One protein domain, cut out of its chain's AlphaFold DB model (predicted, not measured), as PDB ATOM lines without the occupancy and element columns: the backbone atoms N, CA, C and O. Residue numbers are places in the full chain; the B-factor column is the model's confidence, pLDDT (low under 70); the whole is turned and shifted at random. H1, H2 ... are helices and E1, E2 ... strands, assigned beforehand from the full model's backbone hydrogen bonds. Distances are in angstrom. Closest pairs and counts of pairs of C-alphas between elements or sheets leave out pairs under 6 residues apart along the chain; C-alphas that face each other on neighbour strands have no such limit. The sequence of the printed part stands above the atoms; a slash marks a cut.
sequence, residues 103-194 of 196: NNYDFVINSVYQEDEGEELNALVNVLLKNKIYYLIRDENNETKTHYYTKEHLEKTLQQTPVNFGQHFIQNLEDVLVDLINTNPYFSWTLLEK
ATOM      1  N   ASN A 103      11.171  60.319   7.525       80.94
ATOM      2  CA  ASN A 103      10.737  59.403   8.588       80.94
ATOM      3  C   ASN A 103      10.850  57.906   8.234       80.94
ATOM      4  O   ASN A 103       9.938  57.117   8.475       80.94
ATOM      5  N   ASN A 104      11.964  57.524   7.604       85.50
ATOM      6  CA  ASN A 104      12.156  56.211   6.999       85.50
ATOM      7  C   ASN A 104      13.154  55.386   7.813       85.50
ATOM      8  O   ASN A 104      14.165  54.905   7.300       85.50
ATOM      9  N   TYR A 105      12.869  55.262   9.103       90.12
ATOM     10  CA  TYR A 105      13.750  54.601  10.050       90.12
ATOM     11  C   TYR A 105      13.087  53.350  10.607       90.12
ATOM     12  O   TYR A 105      11.894  53.367  10.902       90.12
ATOM     13  N   ASP A 106      13.855  52.278  10.755       91.44
ATOM     14  CA  ASP A 106      13.477  51.164  11.613       91.44
ATOM     15  C   ASP A 106      13.865  51.475  13.055       91.44
ATOM     16  O   ASP A 106      14.975  51.934  13.334       91.44
ATOM     17  N   PHE A 107      12.935  51.216  13.968       93.75
ATOM     18  CA  PHE A 107      13.132  51.420  15.391       93.75
ATOM     19  C   PHE A 107      13.687  50.164  16.061       93.75
ATOM     20  O   PHE A 107      13.066  49.098  16.015       93.75
ATOM     21  N   VAL A 108      14.834  50.300  16.726       94.44
ATOM     22  CA  VAL A 108      15.512  49.197  17.416       94.44
ATOM     23  C   VAL A 108      15.678  49.533  18.894       94.44
ATOM     24  O   VAL A 108      16.259  50.563  19.226       94.44
ATOM     25  N   ILE A 109      15.226  48.640  19.777       94.38
ATOM     26  CA  ILE A 109      15.610  48.640  21.196       94.38
ATOM     27  C   ILE A 109      16.874  47.795  21.335       94.38
ATOM     28  O   ILE A 109      16.843  46.598  21.058       94.38
ATOM     29  N   ASN A 110      17.975  48.395  21.776       93.12
ATOM     30  CA  ASN A 110      19.278  47.736  21.868       93.12
ATOM     31  C   ASN A 110      19.452  46.933  23.152       93.12
ATOM     32  O   ASN A 110      20.037  45.856  23.124       93.12
ATOM     33  N   SER A 111      18.955  47.462  24.268       89.31
ATOM     34  CA  SER A 111      19.018  46.818  25.578       89.31
ATOM     35  C   SER A 111      17.950  47.389  26.507       89.31
ATOM     36  O   SER A 111      17.584  48.558  26.391       89.31
ATOM     37  N   VAL A 112      17.501  46.578  27.462       83.88
ATOM     38  CA  VAL A 112      16.667  47.013  28.592       83.88
ATOM     39  C   VAL A 112      17.476  46.792  29.861       83.88
ATOM     40  O   VAL A 112      17.952  45.674  30.074       83.88
ATOM     41  N   TYR A 113      17.677  47.829  30.677       73.50
ATOM     42  CA  TYR A 113      18.397  47.671  31.937       73.50
ATOM     43  C   TYR A 113      17.522  46.871  32.911       73.50
ATOM     44  O   TYR A 113      16.319  47.104  33.020       73.50
ATOM     45  N   GLN A 114      18.104  45.867  33.569       64.75
ATOM     46  CA  GLN A 114      17.355  44.916  34.406       64.75
ATOM     47  C   GLN A 114      17.640  45.054  35.907       64.75
ATOM     48  O   GLN A 114      17.055  44.306  36.685       64.75
ATOM     49  N   GLU A 115      18.517  45.970  36.333       65.62
ATOM     50  CA  GLU A 115      18.900  46.063  37.753       65.62
ATOM     51  C   GLU A 115      17.771  46.609  38.650       65.62
ATOM     52  O   GLU A 115      17.684  46.218  39.810       65.62
ATOM     53  N   ASP A 116      16.846  47.406  38.104       63.53
ATOM     54  CA  ASP A 116      15.781  48.080  38.863       63.53
ATOM     55  C   ASP A 116      14.477  47.263  38.931       63.53
ATOM     56  O   ASP A 116      13.423  47.721  38.496       63.53
ATOM     57  N   GLU A 117      14.540  46.008  39.392       66.75
ATOM     58  CA  GLU A 117      13.370  45.127  39.631       66.75
ATOM     59  C   GLU A 117      12.359  45.003  38.455       66.75
ATOM     60  O   GLU A 117      11.216  44.572  38.625       66.75
ATOM     61  N   GLY A 118      12.768  45.344  37.227       77.38
ATOM     62  CA  GLY A 118      11.903  45.363  36.044       77.38
ATOM     63  C   GLY A 118      11.045  46.626  35.871       77.38
ATOM     64  O   GLY A 118      10.136  46.623  35.033       77.38
ATOM     65  N   GLU A 119      11.304  47.709  36.608       84.56
ATOM     66  CA  GLU A 119      10.624  49.001  36.429       84.56
ATOM     67  C   GLU A 119      10.854  49.577  35.026       84.56
ATOM     68  O   GLU A 119       9.892  49.947  34.347       84.56
ATOM     69  N   GLU A 120      12.100  49.568  34.538       86.94
ATOM     70  CA  GLU A 120      12.432  50.037  33.187       86.94
ATOM     71  C   GLU A 120      11.721  49.233  32.097       86.94
ATOM     72  O   GLU A 120      11.153  49.807  31.164       86.94
ATOM     73  N   LEU A 121      11.706  47.903  32.234       90.19
ATOM     74  CA  LEU A 121      11.003  47.024  31.304       90.19
ATOM     75  C   LEU A 121       9.507  47.352  31.282       90.19
ATOM     76  O   LEU A 121       8.928  47.496  30.208       90.19
ATOM     77  N   ASN A 122       8.884  47.511  32.452       91.88
ATOM     78  CA  ASN A 122       7.473  47.877  32.545       91.88
ATOM     79  C   ASN A 122       7.193  49.245  31.909       91.88
ATOM     80  O   ASN A 122       6.219  49.385  31.166       91.88
ATOM     81  N   ALA A 123       8.034  50.247  32.167       92.69
ATOM     82  CA  ALA A 123       7.902  51.577  31.584       92.69
ATOM     83  C   ALA A 123       8.025  51.536  30.050       92.69
ATOM     84  O   ALA A 123       7.166  52.085  29.355       92.69
ATOM     85  N   LEU A 124       9.015  50.811  29.519       93.94
ATOM     86  CA  LEU A 124       9.186  50.613  28.081       93.94
ATOM     87  C   LEU A 124       7.970  49.909  27.463       93.94
ATOM     88  O   LEU A 124       7.400  50.395  26.487       93.94
ATOM     89  N   VAL A 125       7.522  48.797  28.052       94.69
ATOM     90  CA  VAL A 125       6.345  48.050  27.581       94.69
ATOM     91  C   VAL A 125       5.104  48.942  27.551       94.69
ATOM     92  O   VAL A 125       4.368  48.937  26.564       94.69
ATOM     93  N   ASN A 126       4.890  49.760  28.583       95.12
ATOM     94  CA  ASN A 126       3.767  50.694  28.632       95.12
ATOM     95  C   ASN A 126       3.821  51.730  27.498       95.12
ATOM     96  O   ASN A 126       2.788  52.002  26.881       95.12
ATOM     97  N   VAL A 127       5.002  52.274  27.182       94.69
ATOM     98  CA  VAL A 127       5.178  53.204  26.052       94.69
ATOM     99  C   VAL A 127       4.850  52.529  24.720       94.69
ATOM    100  O   VAL A 127       4.097  53.086  23.916       94.69
ATOM    101  N   LEU A 128       5.356  51.315  24.494       94.19
ATOM    102  CA  LEU A 128       5.123  50.574  23.251       94.19
ATOM    103  C   LEU A 128       3.639  50.189  23.079       94.19
ATOM    104  O   LEU A 128       3.085  50.320  21.985       94.19
ATOM    105  N   LEU A 129       2.961  49.789  24.163       94.56
ATOM    106  CA  LEU A 129       1.521  49.501  24.160       94.56
ATOM    107  C   LEU A 129       0.676  50.753  23.913       94.56
ATOM    108  O   LEU A 129      -0.254  50.713  23.104       94.56
ATOM    109  N   LYS A 130       1.003  51.874  24.571       93.75
ATOM    110  CA  LYS A 130       0.326  53.168  24.371       93.75
ATOM    111  C   LYS A 130       0.361  53.585  22.899       93.75
ATOM    112  O   LYS A 130      -0.648  54.053  22.371       93.75
ATOM    113  N   ASN A 131       1.491  53.351  22.234       92.25
ATOM    114  CA  ASN A 131       1.690  53.661  20.821       92.25
ATOM    115  C   ASN A 131       1.185  52.574  19.854       92.25
ATOM    116  O   ASN A 131       1.328  52.707  18.637       92.25
ATOM    117  N   LYS A 132       0.526  51.533  20.383       91.25
ATOM    118  CA  LYS A 132      -0.125  50.454  19.628       91.25
ATOM    119  C   LYS A 132       0.794  49.842  18.575       91.25
ATOM    120  O   LYS A 132       0.448  49.739  17.399       91.25
ATOM    121  N   ILE A 133       1.979  49.450  19.017       92.62
ATOM    122  CA  ILE A 133       2.925  48.730  18.180       92.62
ATOM    123  C   ILE A 133       2.312  47.423  17.656       92.62
ATOM    124  O   ILE A 133       1.580  46.718  18.365       92.62
ATOM    125  N   TYR A 134       2.585  47.109  16.394       92.31
ATOM    126  CA  TYR A 134       2.058  45.935  15.713       92.31
ATOM    127  C   TYR A 134       3.168  45.130  15.042       92.31
ATOM    128  O   TYR A 134       4.321  45.535  14.989       92.31
ATOM    129  N   TYR A 135       2.824  43.950  14.556       91.31
ATOM    130  CA  TYR A 135       3.682  43.096  13.750       91.31
ATOM    131  C   TYR A 135       2.837  42.412  12.683       91.31
ATOM    132  O   TYR A 135       1.604  42.372  12.756       91.31
ATOM    133  N   LEU A 136       3.510  41.914  11.653       90.00
ATOM    134  CA  LEU A 136       2.879  41.299  10.497       90.00
ATOM    135  C   LEU A 136       3.141  39.793  10.517       90.00
ATOM    136  O   LEU A 136       4.287  39.363  10.620       90.00
ATOM    137  N   ILE A 137       2.082  38.994  10.396       90.50
ATOM    138  CA  ILE A 137       2.169  37.535  10.267       90.50
ATOM    139  C   ILE A 137       1.614  37.148   8.901       90.50
ATOM    140  O   ILE A 137       0.603  37.697   8.467       90.50
ATOM    141  N   ARG A 138       2.258  36.194   8.225       90.69
ATOM    142  CA  ARG A 138       1.677  35.562   7.037       90.69
ATOM    143  C   ARG A 138       0.838  34.365   7.441       90.69
ATOM    144  O   ARG A 138       1.302  33.529   8.212       90.69
ATOM    145  N   ASP A 139      -0.378  34.298   6.924       88.06
ATOM    146  CA  ASP A 139      -1.234  33.138   7.128       88.06
ATOM    147  C   ASP A 139      -0.951  32.013   6.119       88.06
ATOM    148  O   ASP A 139      -0.055  32.096   5.275       88.06
ATOM    149  N   GLU A 140      -1.727  30.937   6.229       90.88
ATOM    150  CA  GLU A 140      -1.662  29.755   5.362       90.88
ATOM    151  C   GLU A 140      -1.918  30.051   3.874       90.88
ATOM    152  O   GLU A 140      -1.449  29.306   3.017       90.88
ATOM    153  N   ASN A 141      -2.584  31.167   3.557       90.44
ATOM    154  CA  ASN A 141      -2.837  31.627   2.192       90.44
ATOM    155  C   ASN A 141      -1.780  32.634   1.708       90.44
ATOM    156  O   ASN A 141      -1.931  33.224   0.639       90.44
ATOM    157  N   ASN A 142      -0.694  32.823   2.472       88.94
ATOM    158  CA  ASN A 142       0.356  33.811   2.224       88.94
ATOM    159  C   ASN A 142      -0.163  35.267   2.251       88.94
ATOM    160  O   ASN A 142       0.489  36.173   1.724       88.94
ATOM    161  N   GLU A 143      -1.306  35.510   2.902       91.94
ATOM    162  CA  GLU A 143      -1.828  36.851   3.151       91.94
ATOM    163  C   GLU A 143      -1.188  37.441   4.408       91.94
ATOM    164  O   GLU A 143      -0.982  36.760   5.414       91.94
ATOM    165  N   THR A 144      -0.853  38.730   4.360       90.88
ATOM    166  CA  THR A 144      -0.235  39.424   5.495       90.88
ATOM    167  C   THR A 144      -1.309  40.006   6.406       90.88
ATOM    168  O   THR A 144      -2.104  40.842   5.979       90.88
ATOM    169  N   LYS A 145      -1.308  39.589   7.673       90.69
ATOM    170  CA  LYS A 145      -2.237  40.045   8.711       90.69
ATOM    171  C   LYS A 145      -1.519  40.872   9.769       90.69
ATOM    172  O   LYS A 145      -0.422  40.530  10.207       90.69
ATOM    173  N   THR A 146      -2.170  41.953  10.186       91.81
ATOM    174  CA  THR A 146      -1.682  42.853  11.235       91.81
ATOM    175  C   THR A 146      -2.130  42.369  12.607       91.81
ATOM    176  O   THR A 146      -3.323  42.183  12.844       91.81
ATOM    177  N   HIS A 147      -1.180  42.230  13.528       92.38
ATOM    178  CA  HIS A 147      -1.422  41.852  14.916       92.38
ATOM    179  C   HIS A 147      -0.808  42.874  15.863       92.38
ATOM    180  O   HIS A 147       0.319  43.312  15.660       92.38
ATOM    181  N   TYR A 148      -1.529  43.233  16.922       94.00
ATOM    182  CA  TYR A 148      -0.991  44.093  17.971       94.00
ATOM    183  C   TYR A 148      -0.234  43.271  18.997       94.00
ATOM    184  O   TYR A 148      -0.628  42.150  19.332       94.00
ATOM    185  N   TYR A 149       0.849  43.839  19.507       94.44
ATOM    186  CA  TYR A 149       1.537  43.240  20.633       94.44
ATOM    187  C   TYR A 149       0.683  43.322  21.908       94.44
ATOM    188  O   TYR A 149       0.029  44.333  22.171       94.44
ATOM    189  N   THR A 150       0.712  42.261  22.718       96.00
ATOM    190  CA  THR A 150       0.202  42.275  24.098       96.00
ATOM    191  C   THR A 150       1.333  42.588  25.073       96.00
ATOM    192  O   THR A 150       2.509  42.544  24.700       96.00
ATOM    193  N   LYS A 151       0.983  42.867  26.336       96.25
ATOM    194  CA  LYS A 151       1.967  43.054  27.408       96.25
ATOM    195  C   LYS A 151       2.904  41.847  27.515       96.25
ATOM    196  O   LYS A 151       4.113  42.032  27.405       96.25
ATOM    197  N   GLU A 152       2.364  40.628  27.621       95.56
ATOM    198  CA  GLU A 152       3.204  39.429  27.776       95.56
ATOM    199  C   GLU A 152       4.096  39.194  26.548       95.56
ATOM    200  O   GLU A 152       5.239  38.752  26.672       95.56
ATOM    201  N   HIS A 153       3.594  39.506  25.346       95.06
ATOM    202  CA  HIS A 153       4.379  39.353  24.125       95.06
ATOM    203  C   HIS A 153       5.547  40.348  24.085       95.06
ATOM    204  O   HIS A 153       6.658  39.954  23.735       95.06
ATOM    205  N   LEU A 154       5.336  41.609  24.476       95.00
ATOM    206  CA  LEU A 154       6.422  42.593  24.541       95.00
ATOM    207  C   LEU A 154       7.453  42.229  25.595       95.00
ATOM    208  O   LEU A 154       8.636  42.246  25.282       95.00
ATOM    209  N   GLU A 155       7.023  41.850  26.799       93.69
ATOM    210  CA  GLU A 155       7.936  41.427  27.867       93.69
ATOM    211  C   GLU A 155       8.832  40.278  27.399       93.69
ATOM    212  O   GLU A 155      10.051  40.347  27.535       93.69
ATOM    213  N   LYS A 156       8.249  39.260  26.755       92.75
ATOM    214  CA  LYS A 156       9.006  38.137  26.196       92.75
ATOM    215  C   LYS A 156       9.934  38.556  25.053       92.75
ATOM    216  O   LYS A 156      11.045  38.044  24.951       92.75
ATOM    217  N   THR A 157       9.487  39.459  24.184       92.19
ATOM    218  CA  THR A 157      10.287  39.923  23.040       92.19
ATOM    219  C   THR A 157      11.488  40.740  23.521       92.19
ATOM    220  O   THR A 157      12.610  40.515  23.083       92.19
ATOM    221  N   LEU A 158      11.278  41.641  24.481       92.19
ATOM    222  CA  LEU A 158      12.298  42.537  25.030       92.19
ATOM    223  C   LEU A 158      13.327  41.830  25.927       92.19
ATOM    224  O   LEU A 158      14.400  42.375  26.167       92.19
ATOM    225  N   GLN A 159      13.057  40.598  26.368       89.19
ATOM    226  CA  GLN A 159      14.080  39.735  26.976       89.19
ATOM    227  C   GLN A 159      15.180  39.327  25.983       89.19
ATOM    228  O   GLN A 159      16.249  38.899  26.406       89.19
ATOM    229  N   GLN A 160      14.932  39.448  24.676       88.44
ATOM    230  CA  GLN A 160      15.841  39.037  23.604       88.44
ATOM    231  C   GLN A 160      16.374  40.250  22.833       88.44
ATOM    232  O   GLN A 160      16.319  40.296  21.608       88.44
ATOM    233  N   THR A 161      16.861  41.261  23.554       88.50
ATOM    234  CA  THR A 161      17.466  42.439  22.923       88.50
ATOM    235  C   THR A 161      18.801  42.108  22.227       88.50
ATOM    236  O   THR A 161      19.532  41.233  22.697       88.50
ATOM    237  N   PRO A 162      19.133  42.776  21.100       93.44
ATOM    238  CA  PRO A 162      18.384  43.864  20.467       93.44
ATOM    239  C   PRO A 162      17.118  43.390  19.730       93.44
ATOM    240  O   PRO A 162      17.105  42.335  19.102       93.44
ATOM    241  N   VAL A 163      16.061  44.205  19.764       93.69
ATOM    242  CA  VAL A 163      14.785  43.949  19.078       93.69
ATOM    243  C   VAL A 163      14.529  45.041  18.051       93.69
ATOM    244  O   VAL A 163      14.452  46.216  18.405       93.69
ATOM    245  N   ASN A 164      14.342  44.651  16.790       92.62
ATOM    246  CA  ASN A 164      13.922  45.556  15.725       92.62
ATOM    247  C   ASN A 164      12.398  45.485  15.547       92.62
ATOM    248  O   ASN A 164      11.859  44.450  15.159       92.62
ATOM    249  N   PHE A 165      11.718  46.594  15.817       91.06
ATOM    250  CA  PHE A 165      10.274  46.740  15.646       91.06
ATOM    251  C   PHE A 165       9.872  47.344  14.292       91.06
ATOM    252  O   PHE A 165       8.685  47.494  13.994       91.06
ATOM    253  N   GLY A 166      10.846  47.689  13.456       88.62
ATOM    254  CA  GLY A 166      10.625  48.255  12.138       88.62
ATOM    255  C   GLY A 166       9.892  49.596  12.197       88.62
ATOM    256  O   GLY A 166      10.194  50.444  13.035       88.62
ATOM    257  N   GLN A 167       8.899  49.759  11.319       83.00
ATOM    258  CA  GLN A 167       7.997  50.921  11.237       83.00
ATOM    259  C   GLN A 167       6.564  50.556  11.658       83.00
ATOM    260  O   GLN A 167       5.587  51.092  11.139       83.00
ATOM    261  N   HIS A 168       6.414  49.575  12.545       84.00
ATOM    262  CA  HIS A 168       5.118  48.970  12.829       84.00
ATOM    263  C   HIS A 168       4.392  49.643  14.000       84.00
ATOM    264  O   HIS A 168       4.169  49.043  15.049       84.00
ATOM    265  N   PHE A 169       3.986  50.897  13.808       82.75
ATOM    266  CA  PHE A 169       3.292  51.707  14.814       82.75
ATOM    267  C   PHE A 169       2.001  52.290  14.226       82.75
ATOM    268  O   PHE A 169       1.990  52.701  13.068       82.75
ATOM    269  N   ILE A 170       0.890  52.308  14.983       69.88
ATOM    270  CA  ILE A 170      -0.333  52.994  14.506       69.88
ATOM    271  C   ILE A 170      -0.115  54.509  14.479       69.88
ATOM    272  O   ILE A 170      -0.579  55.181  13.559       69.88
ATOM    273  N   GLN A 171       0.519  55.042  15.526       68.69
ATOM    274  CA  GLN A 171       0.989  56.425  15.538       68.69
ATOM    275  C   GLN A 171       2.290  56.520  14.742       68.69
ATOM    276  O   GLN A 171       2.963  55.512  14.540       68.69
ATOM    277  N   ASN A 172       2.660  57.716  14.296       83.44
ATOM    278  CA  ASN A 172       3.928  57.873  13.596       83.44
ATOM    279  C   ASN A 172       5.115  57.614  14.545       83.44
ATOM    280  O   ASN A 172       5.017  57.819  15.757       83.44
ATOM    281  N   LEU A 173       6.261  57.209  13.990       91.12
ATOM    282  CA  LEU A 173       7.476  56.904  14.752       91.12
ATOM    283  C   LEU A 173       7.907  58.058  15.677       91.12
ATOM    284  O   LEU A 173       8.314  57.807  16.809       91.12
ATOM    285  N   GLU A 174       7.773  59.319  15.255       93.31
ATOM    286  CA  GLU A 174       8.140  60.469  16.088       93.31
ATOM    287  C   GLU A 174       7.374  60.527  17.414       93.31
ATOM    288  O   GLU A 174       7.924  61.007  18.401       93.31
ATOM    289  N   ASP A 175       6.128  60.049  17.464       93.19
ATOM    290  CA  ASP A 175       5.341  60.029  18.700       93.19
ATOM    291  C   ASP A 175       5.887  58.996  19.685       93.19
ATOM    292  O   ASP A 175       6.036  59.289  20.871       93.19
ATOM    293  N   VAL A 176       6.279  57.826  19.173       93.31
ATOM    294  CA  VAL A 176       6.919  56.765  19.959       93.31
ATOM    295  C   VAL A 176       8.220  57.277  20.566       93.31
ATOM    296  O   VAL A 176       8.443  57.129  21.764       93.31
ATOM    297  N   LEU A 177       9.066  57.916  19.754       94.81
ATOM    298  CA  LEU A 177      10.363  58.428  20.196       94.81
ATOM    299  C   LEU A 177      10.211  59.522  21.255       94.81
ATOM    300  O   LEU A 177      10.912  59.503  22.263       94.81
ATOM    301  N   VAL A 178       9.266  60.445  21.069       95.75
ATOM    302  CA  VAL A 178       8.969  61.493  22.057       95.75
ATOM    303  C   VAL A 178       8.464  60.888  23.365       95.75
ATOM    304  O   VAL A 178       8.900  61.305  24.437       95.75
ATOM    305  N   ASP A 179       7.572  59.897  23.303       95.44
ATOM    306  CA  ASP A 179       7.081  59.209  24.497       95.44
ATOM    307  C   ASP A 179       8.200  58.457  25.229       95.44
ATOM    308  O   ASP A 179       8.248  58.499  26.458       95.44
ATOM    309  N   LEU A 180       9.117  57.812  24.501       93.94
ATOM    310  CA  LEU A 180      10.279  57.141  25.089       93.94
ATOM    311  C   LEU A 180      11.184  58.138  25.811       93.94
ATOM    312  O   LEU A 180      11.462  57.947  26.991       93.94
ATOM    313  N   ILE A 181      11.562  59.226  25.134       94.94
ATOM    314  CA  ILE A 181      12.409  60.291  25.693       94.94
ATOM    315  C   ILE A 181      11.784  60.878  26.963       94.94
ATOM    316  O   ILE A 181      12.477  61.076  27.958       94.94
ATOM    317  N   ASN A 182      10.474  61.136  26.946       94.75
ATOM    318  CA  ASN A 182       9.765  61.700  28.095       94.75
ATOM    319  C   ASN A 182       9.572  60.702  29.245       94.75
ATOM    320  O   ASN A 182       9.397  61.127  30.385       94.75
ATOM    321  N   THR A 183       9.551  59.398  28.955       94.25
ATOM    322  CA  THR A 183       9.362  58.349  29.967       94.25
ATOM    323  C   THR A 183      10.680  57.993  30.640       94.25
ATOM    324  O   THR A 183      10.765  58.012  31.864       94.25
ATOM    325  N   ASN A 184      11.702  57.670  29.848       89.38
ATOM    326  CA  ASN A 184      13.054  57.428  30.327       89.38
ATOM    327  C   ASN A 184      14.052  57.724  29.189       89.38
ATOM    328  O   ASN A 184      14.157  56.938  28.241       89.38
ATOM    329  N   PRO A 185      14.818  58.828  29.271       87.25
ATOM    330  CA  PRO A 185      15.784  59.191  28.237       87.25
ATOM    331  C   PRO A 185      16.984  58.235  28.157       87.25
ATOM    332  O   PRO A 185      17.753  58.325  27.205       87.25
ATOM    333  N   TYR A 186      17.156  57.332  29.129       86.19
ATOM    334  CA  TYR A 186      18.247  56.355  29.164       86.19
ATOM    335  C   TYR A 186      17.900  55.021  28.498       86.19
ATOM    336  O   TYR A 186      18.773  54.158  28.392       86.19
ATOM    337  N   PHE A 187      16.667  54.840  28.006       89.19
ATOM    338  CA  PHE A 187      16.354  53.670  27.190       89.19
ATOM    339  C   PHE A 187      17.314  53.587  26.002       89.19
ATOM    340  O   PHE A 187      17.459  54.536  25.232       89.19
ATOM    341  N   SER A 188      17.957  52.432  25.838       90.62
ATOM    342  CA  SER A 188      18.927  52.232  24.768       90.62
ATOM    343  C   SER A 188      18.201  51.855  23.484       90.62
ATOM    344  O   SER A 188      17.768  50.713  23.309       90.62
ATOM    345  N   TRP A 189      18.056  52.819  22.580       92.94
ATOM    346  CA  TRP A 189      17.426  52.640  21.274       92.94
ATOM    347  C   TRP A 189      18.231  53.315  20.167       92.94
ATOM    348  O   TRP A 189      19.007  54.236  20.406       92.94
ATOM    349  N   THR A 190      18.049  52.839  18.940       93.94
ATOM    350  CA  THR A 190      18.670  53.390  17.729       93.94
ATOM    351  C   THR A 190      17.680  53.394  16.576       93.94
ATOM    352  O   THR A 190      16.717  52.622  16.560       93.94
ATOM    353  N   LEU A 191      17.947  54.250  15.593       93.56
ATOM    354  CA  LEU A 191      17.212  54.315  14.341       93.56
ATOM    355  C   LEU A 191      18.107  53.829  13.205       93.56
ATOM    356  O   LEU A 191      19.250  54.262  13.082       93.56
ATOM    357  N   LEU A 192      17.586  52.931  12.375       90.62
ATOM    358  CA  LEU A 192      18.279  52.452  11.182       90.62
ATOM    359  C   LEU A 192      17.578  53.014   9.950       90.62
ATOM    360  O   LEU A 192      16.441  52.645   9.662       90.62
ATOM    361  N   GLU A 193      18.232  53.928   9.235       87.00
ATOM    362  CA  GLU A 193      17.680  54.477   7.997       87.00
ATOM    363  C   GLU A 193      17.616  53.391   6.920       87.00
ATOM    364  O   GLU A 193      18.605  52.708   6.636       87.00
ATOM    365  N   LYS A 194      16.450  53.234   6.289       78.25
ATOM    366  CA  LYS A 194      16.332  52.340   5.137       78.25
ATOM    367  C   LYS A 194      16.900  53.017   3.904       78.25
ATOM    368  O   LYS A 194      16.398  54.051   3.461       78.25
TER     369      LYS A 194
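AT A GLANCE: This is residues 103 to 194 of the 196 residues of an uncharacterized protein of Chryseobacterium sp. OV279 (UniProt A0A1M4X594). The small sheet E4, E1, E5 is a wall with H3 over one face; H1 packs on H3 and H2 on H1, while the hairpin of E2 and E3 reaches away as an arm. The 92 printed residues hold three named helices and five named strands, in the order E1, H1, E2, E3, H2, E4, H3, E5; the class is mixed. Both sheets are antiparallel. The whole is compact, with a radius of gyration of the C-alphas of 13.3 A, yet elongated, spanning 44 by 28 by 21 A.

HOW THE PARTS SIT: Start at E1, residues 105 to 111, the inner strand: N 109 is 2.9 A from O 163 of E4, residues 163 to 166, and N 106 is 2.8 A from O 192 of E5, residues 188 to 193. H1, residues 119 to 130, is not on this sheet. In the hairpin of E2, residues 134 to 138, and E3, residues 144 to 148, N 135 and O 147 are 2.8 A apart. H2, residues 151 to 158, only grazes the sheet E4, E1, E5 with residues 157 to 158; it touches H1 at a steep tilt of 64 degrees, the closest C-alphas being Val 125 and Leu 154, 6.2 A. H3, residues 173 to 183, is on the sheet at a height of 10.9 A. Residues 123 to 128 of H1 alone touch H3, opposite ways at a shallow tilt of 33 degrees, only just short of steep; the closest C-alphas are Val 127 and Asp 179, 6.5 A. E4, H3, E5 form a split strand-helix-strand unit, E1 between its strands, with a right-handed crossover. In H1, H2 and H3 every O i to N i+4 pair is within hydrogen-bond range.

IN THESE COORDINATES: Find C-alpha 105 at (13.750, 54.601, 10.050); E1 runs 18.2 A from there. H1 spans 16.4 A, H3 15.4 A, and E5 17.0 A to C-alpha 193 at (17.680, 54.477, 7.997).

THE WHOLE: The farthest C-alphas, Asp 116 and Asn 141, are 44.3 A apart. The printed part has no cut and no long link; pLDDT is under 70 at residues 114 to 117 and 170 to 171.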